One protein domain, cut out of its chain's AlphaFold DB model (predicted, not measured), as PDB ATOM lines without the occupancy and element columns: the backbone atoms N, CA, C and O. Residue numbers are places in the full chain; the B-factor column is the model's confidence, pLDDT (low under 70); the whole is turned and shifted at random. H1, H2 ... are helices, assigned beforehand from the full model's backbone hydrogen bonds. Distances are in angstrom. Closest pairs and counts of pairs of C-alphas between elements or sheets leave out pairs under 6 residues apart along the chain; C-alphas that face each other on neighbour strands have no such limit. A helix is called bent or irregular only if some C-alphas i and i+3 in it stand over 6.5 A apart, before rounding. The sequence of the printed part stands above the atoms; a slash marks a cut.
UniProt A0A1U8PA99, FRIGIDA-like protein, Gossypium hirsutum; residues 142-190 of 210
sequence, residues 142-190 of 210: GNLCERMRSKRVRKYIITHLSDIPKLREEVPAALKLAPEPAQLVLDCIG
ATOM      1  N   GLY A 142      58.550  22.786 177.867       90.19
ATOM      2  CA  GLY A 142      59.769  23.438 177.369       90.19
ATOM      3  C   GLY A 142      61.057  22.642 177.615       90.19
ATOM      4  O   GLY A 142      61.782  22.369 176.666       90.19
ATOM      5  N   ASN A 143      61.310  22.176 178.845       91.06
ATOM      6  CA  ASN A 143      62.505  21.379 179.180       91.06
ATOM      7  C   ASN A 143      62.502  20.021 178.455       91.06
ATOM      8  O   ASN A 143      63.544  19.496 178.062       91.06
ATOM      9  N   LEU A 144      61.312  19.441 178.258       92.12
ATOM     10  CA  LEU A 144      61.162  18.201 177.500       92.12
ATOM     11  C   LEU A 144      61.517  18.401 176.021       92.12
ATOM     12  O   LEU A 144      62.155  17.519 175.445       92.12
ATOM     13  N   CYS A 145      61.128  19.534 175.432       93.50
ATOM     14  CA  CYS A 145      61.466  19.901 174.058       93.50
ATOM     15  C   CYS A 145      62.954  20.245 173.897       93.50
ATOM     16  O   CYS A 145      63.599  19.711 172.998       93.50
ATOM     17  N   GLU A 146      63.518  21.037 174.812       93.62
ATOM     18  CA  GLU A 146      64.943  21.399 174.850       93.62
ATOM     19  C   GLU A 146      65.845  20.156 174.919       93.62
ATOM     20  O   GLU A 146      66.799  20.013 174.159       93.62
ATOM     21  N   ARG A 147      65.495  19.184 175.772       93.25
ATOM     22  CA  ARG A 147      66.217  17.903 175.891       93.25
ATOM     23  C   ARG A 147      65.809  16.851 174.853       93.25
ATOM     24  O   ARG A 147      66.143  15.678 175.028       93.25
ATOM     25  N   MET A 148      65.030  17.229 173.837       93.12
ATOM     26  CA  MET A 148      64.522  16.354 172.772       93.12
ATOM     27  C   MET A 148      63.873  15.043 173.261       93.12
ATOM     28  O   MET A 148      63.986  13.980 172.650       93.12
ATOM     29  N   ARG A 149      63.153  15.078 174.389       93.69
ATOM     30  CA  ARG A 149      62.522  13.887 174.984       93.69
ATOM     31  C   ARG A 149      61.159  13.581 174.361       93.69
ATOM     32  O   ARG A 149      60.139  13.593 175.054       93.69
ATOM     33  N   SER A 150      61.147  13.217 173.080       92.62
ATOM     34  CA  SER A 150      59.944  12.954 172.262       92.62
ATOM     35  C   SER A 150      58.877  12.073 172.936       92.62
ATOM     36  O   SER A 150      57.693  12.407 172.962       92.62
ATOM     37  N   LYS A 151      59.279  10.972 173.583       92.50
ATOM     38  CA  LYS A 151      58.354  10.072 174.307       92.50
ATOM     39  C   LYS A 151      57.632  10.765 175.467       92.50
ATOM     40  O   LYS A 151      56.457  10.500 175.719       92.50
ATOM     41  N   ARG A 152      58.338  11.635 176.198       92.56
ATOM     42  CA  ARG A 152      57.789  12.381 177.341       92.56
ATOM     43  C   ARG A 152      56.930  13.549 176.867       92.56
ATOM     44  O   ARG A 152      55.872  13.751 177.450       92.56
ATOM     45  N   VAL A 153      57.329  14.227 175.787       92.94
ATOM     46  CA  VAL A 153      56.514  15.239 175.089       92.94
ATOM     47  C   VAL A 153      55.175  14.632 174.661       92.94
ATOM     48  O   VAL A 153      54.121  15.123 175.060       92.94
ATOM     49  N   ARG A 154      55.192  13.488 173.959       93.06
ATOM     50  CA  ARG A 154      53.968  12.768 173.571       93.06
ATOM     51  C   ARG A 154      53.102  12.412 174.785       93.06
ATOM     52  O   ARG A 154      51.895  12.625 174.757       93.06
ATOM     53  N   LYS A 155      53.700  11.873 175.855       92.81
ATOM     54  CA  LYS A 155      52.957  11.509 177.073       92.81
ATOM     55  C   LYS A 155      52.319  12.731 177.738       92.81
ATOM     56  O   LYS A 155      51.171  12.623 178.145       92.81
ATOM     57  N   TYR A 156      53.031  13.856 177.809       93.19
ATOM     58  CA  TYR A 156      52.521  15.111 178.363       93.19
ATOM     59  C   TYR A 156      51.306  15.617 177.587       93.19
ATOM     60  O   TYR A 156      50.299  15.962 178.196       93.19
ATOM     61  N   ILE A 157      51.375  15.609 176.252       92.69
ATOM     62  CA  ILE A 157      50.252  16.030 175.407       92.69
ATOM     63  C   ILE A 157      49.042  15.126 175.664       92.69
ATOM     64  O   ILE A 157      47.965  15.638 175.933       92.69
ATOM     65  N   ILE A 158      49.230  13.798 175.678       92.00
ATOM     66  CA  ILE A 158      48.151  12.826 175.935       92.00
ATOM     67  C   ILE A 158      47.493  13.048 177.307       92.00
ATOM     68  O   ILE A 158      46.277  12.942 177.420       92.00
ATOM     69  N   THR A 159      48.269  13.351 178.354       91.94
ATOM     70  CA  THR A 159      47.716  13.566 179.704       91.94
ATOM     71  C   THR A 159      47.004  14.905 179.868       91.94
ATOM     72  O   THR A 159      46.198  15.030 180.779       91.94
ATOM     73  N   HIS A 160      47.287  15.889 179.012       91.56
ATOM     74  CA  HIS A 160      46.698  17.230 179.074       91.56
ATOM     75  C   HIS A 160      45.675  17.484 177.954       91.56
ATOM     76  O   HIS A 160      45.311  18.630 177.711       91.56
ATOM     77  N   LEU A 161      45.178  16.436 177.278       92.88
ATOM     78  CA  LEU A 161      44.176  16.570 176.208       92.88
ATOM     79  C   LEU A 161      42.844  17.165 176.680       92.88
ATOM     80  O   LEU A 161      42.095  17.668 175.851       92.88
ATOM     81  N   SER A 162      42.548  17.132 177.979       92.00
ATOM     82  CA  SER A 162      41.388  17.821 178.557       92.00
ATOM     83  C   SER A 162      41.469  19.343 178.382       92.00
ATOM     84  O   SER A 162      40.443  19.982 178.179       92.00
ATOM     85  N   ASP A 163      42.683  19.906 178.362       91.81
ATOM     86  CA  ASP A 163      42.950  21.344 178.266       91.81
ATOM     87  C   ASP A 163      43.654  21.691 176.943       91.81
ATOM     88  O   ASP A 163      44.738  22.284 176.905       91.81
ATOM     89  N   ILE A 164      43.016  21.342 175.820       92.25
ATOM     90  CA  ILE A 164      43.486  21.684 174.465       92.25
ATOM     91  C   ILE A 164      43.881  23.169 174.302       92.25
ATOM     92  O   ILE A 164      44.936  23.406 173.706       92.25
ATOM     93  N   PRO A 165      43.119  24.178 174.790       91.81
ATOM     94  CA  PRO A 165      43.516  25.578 174.608       91.81
ATOM     95  C   PRO A 165      44.860  25.896 175.275       91.81
ATOM     96  O   PRO A 165      45.695  26.562 174.672       91.81
ATOM     97  N   LYS A 166      45.130  25.341 176.461       89.31
ATOM     98  CA  LYS A 166      46.417  25.513 177.150       89.31
ATOM     99  C   LYS A 166      47.566  24.875 176.366       89.31
ATOM    100  O   LYS A 166      48.625  25.476 176.211       89.31
ATOM    101  N   LEU A 167      47.344  23.677 175.822       91.81
ATOM    102  CA  LEU A 167      48.334  23.000 174.982       91.81
ATOM    103  C   LEU A 167      48.663  23.788 173.706       91.81
ATOM    104  O   LEU A 167      49.822  23.801 173.294       91.81
ATOM    105  N   ARG A 168      47.674  24.442 173.084       92.00
ATOM    106  CA  ARG A 168      47.888  25.247 171.869       92.00
ATOM    107  C   ARG A 168      48.780  26.460 172.101       92.00
ATOM    108  O   ARG A 168      49.521  26.811 171.193       92.00
ATOM    109  N   GLU A 169      48.757  27.041 173.294       90.94
ATOM    110  CA  GLU A 169      49.649  28.148 173.651       90.94
ATOM    111  C   GLU A 169      51.044  27.643 174.068       90.94
ATOM    112  O   GLU A 169      52.069  28.164 173.624       90.94
ATOM    113  N   GLU A 170      51.116  26.583 174.884       91.06
ATOM    114  CA  GLU A 170      52.383  26.108 175.465       91.06
ATOM    115  C   GLU A 170      53.255  25.293 174.495       91.06
ATOM    116  O   GLU A 170      54.480  25.434 174.493       91.06
ATOM    117  N   VAL A 171      52.660  24.418 173.675       92.12
ATOM    118  CA  VAL A 171      53.416  23.474 172.829       92.12
ATOM    119  C   VAL A 171      54.201  24.187 171.722       92.12
ATOM    120  O   VAL A 171      55.389  23.889 171.579       92.12
ATOM    121  N   PRO A 172      53.634  25.146 170.962       92.62
ATOM    122  CA  PRO A 172      54.393  25.865 169.940       92.62
ATOM    123  C   PRO A 172      55.515  26.715 170.535       92.62
ATOM    124  O   PRO A 172      56.599  26.785 169.959       92.62
ATOM    125  N   ALA A 173      55.282  27.334 171.698       91.25
ATOM    126  CA  ALA A 173      56.311  28.086 172.410       91.25
ATOM    127  C   ALA A 173      57.455  27.168 172.875       91.25
ATOM    128  O   ALA A 173      58.624  27.488 172.679       91.25
ATOM    129  N   ALA A 174      57.127  25.994 173.417       92.62
ATOM    130  CA  ALA A 174      58.104  25.006 173.861       92.62
ATOM    131  C   ALA A 174      58.894  24.361 172.714       92.62
ATOM    132  O   ALA A 174      60.078  24.083 172.874       92.62
ATOM    133  N   LEU A 175      58.269  24.126 171.557       93.50
ATOM    134  CA  LEU A 175      58.953  23.565 170.388       93.50
ATOM    135  C   LEU A 175      60.058  24.488 169.865       93.50
ATOM    136  O   LEU A 175      61.082  23.990 169.414       93.50
ATOM    137  N   LYS A 176      59.901  25.813 169.981       92.44
ATOM    138  CA  LYS A 176      60.939  26.786 169.592       92.44
ATOM    139  C   LYS A 176      62.206  26.711 170.449       92.44
ATOM    140  O   LYS A 176      63.244  27.187 170.015       92.44
ATOM    141  N   LEU A 177      62.119  26.140 171.653       91.81
ATOM    142  CA  LEU A 177      63.267  25.929 172.544       91.81
ATOM    143  C   LEU A 177      64.056  24.658 172.196       91.81
ATOM    144  O   LEU A 177      65.130  24.436 172.748       91.81
ATOM    145  N   ALA A 178      63.519  23.793 171.333       92.94
ATOM    146  CA  ALA A 178      64.223  22.596 170.903       92.94
ATOM    147  C   ALA A 178      65.351  22.962 169.922       92.94
ATOM    148  O   ALA A 178      65.136  23.814 169.060       92.94
ATOM    149  N   PRO A 179      66.510  22.282 169.987       93.75
ATOM    150  CA  PRO A 179      67.584  22.485 169.015       93.75
ATOM    151  C   PRO A 179      67.146  22.095 167.594       93.75
ATOM    152  O   PRO A 179      67.465  22.797 166.646       93.75
ATOM    153  N   GLU A 180      66.356  21.021 167.459       95.31
ATOM    154  CA  GLU A 180      65.844  20.504 166.182       95.31
ATOM    155  C   GLU A 180      64.328  20.217 166.273       95.31
ATOM    156  O   GLU A 180      63.902  19.080 166.520       95.31
ATOM    157  N   PRO A 181      63.460  21.232 166.105       93.50
ATOM    158  CA  PRO A 181      62.020  21.077 166.311       93.50
ATOM    159  C   PRO A 181      61.373  20.099 165.322       93.50
ATOM    160  O   PRO A 181      60.487  19.333 165.706       93.50
ATOM    161  N   ALA A 182      61.824  20.074 164.064       93.44
ATOM    162  CA  ALA A 182      61.283  19.180 163.040       93.44
ATOM    163  C   ALA A 182      61.548  17.704 163.375       93.44
ATOM    164  O   ALA A 182      60.635  16.875 163.320       93.44
ATOM    165  N   GLN A 183      62.774  17.386 163.801       92.88
ATOM    166  CA  GLN A 183      63.147  16.037 164.218       92.88
ATOM    167  C   GLN A 183      62.401  15.616 165.489       92.88
ATOM    168  O   GLN A 183      61.899  14.495 165.562       92.88
ATOM    169  N   LEU A 184      62.240  16.527 166.457       94.75
ATOM    170  CA  LEU A 184      61.458  16.255 167.663       94.75
ATOM    171  C   LEU A 184      60.014  15.871 167.331       94.75
ATOM    172  O   LEU A 184      59.487  14.911 167.899       94.75
ATOM    173  N   VAL A 185      59.369  16.612 166.428       93.62
ATOM    174  CA  VAL A 185      57.995  16.328 165.994       93.62
ATOM    175  C   VAL A 185      57.928  14.981 165.276       93.62
ATOM    176  O   VAL A 185      57.047  14.178 165.585       93.62
ATOM    177  N   LEU A 186      58.885  14.683 164.394       92.00
ATOM    178  CA  LEU A 186      58.961  13.393 163.705       92.00
ATOM    179  C   LEU A 186      59.090  12.220 164.694       92.00
ATOM    180  O   LEU A 186      58.340  11.242 164.616       92.00
ATOM    181  N   ASP A 187      59.962  12.346 165.694       92.06
ATOM    182  CA  ASP A 187      60.115  11.349 166.757       92.06
ATOM    183  C   ASP A 187      58.865  11.252 167.648       92.06
ATOM    184  O   ASP A 187      58.496  10.165 168.110       92.06
ATOM    185  N   CYS A 188      58.169  12.374 167.870       91.81
ATOM    186  CA  CYS A 188      56.890  12.421 168.582       91.81
ATOM    187  C   CYS A 188      55.748  11.779 167.801       91.81
ATOM    188  O   CYS A 188      54.800  11.321 168.433       91.81
ATOM    189  N   ILE A 189      55.816  11.702 166.473       88.88
ATOM    190  CA  ILE A 189      54.865  11.002 165.593       88.88
ATOM    191  C   ILE A 189      55.193   9.504 165.558       88.88
ATOM    192  O   ILE A 189      54.306   8.662 165.689       88.88
ATOM    193  N   GLY A 190      56.478   9.150 165.605       83.19
ATOM    194  CA  GLY A 190      56.959   7.778 165.758       83.19
ATOM    195  C   GLY A 190      56.795   6.926 164.496       83.19
ATOM    196  O   GLY A 190      56.112   7.282 163.542       83.19
TER     197      GLY A 190
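This is residues 142 to 190 of the 210 residues of the protein "FRIGIDA-like protein" of Gossypium hirsutum (UniProt A0A1U8PA99). What is the picture? H2 and H3 fold back as the long sides of a loop, with H1 and H4 at its other end; residues 158 to 166 stick out. What builds it? The printed part has 49 residues with four named helices, H1 to H4 in order, and is all helix. It is compact, radius of gyration of the C-alphas 9.9 A, spanning 27 by 20 by 15 A.

What comes first? H1, residues 142 to 146, touches H3, residues 161 to 175, with 171 to 175 alone; the closest C-alphas, of Gly 142 and Ala 174, are 4.2 A apart. What follows? H2, residues 150 to 159, touches H4, residues 181 to 189, at a steep tilt of 64 degrees; the closest C-alphas are those of Ser 150 and Cys 188, 4.8 A. Is the backbone bonded? Every O i to N i+4 pair is within hydrogen-bond range in H1, H2 and H4, and 7 of 11 in H3.

How long is H3? It measures 17.4 A and is irregular, with C-alphas 162 and 165 9.0 A apart. Where are the anchors? C-alpha 142 is at (59.769, 23.438, 177.369), C-alpha 189 at (54.865, 11.002, 165.593).

How large? The farthest C-alphas, of Ser 162 and Pro 179, are 28.3 A apart. Any cut? The printed part has no cut, and no printed residue is under 70 in pLDDT.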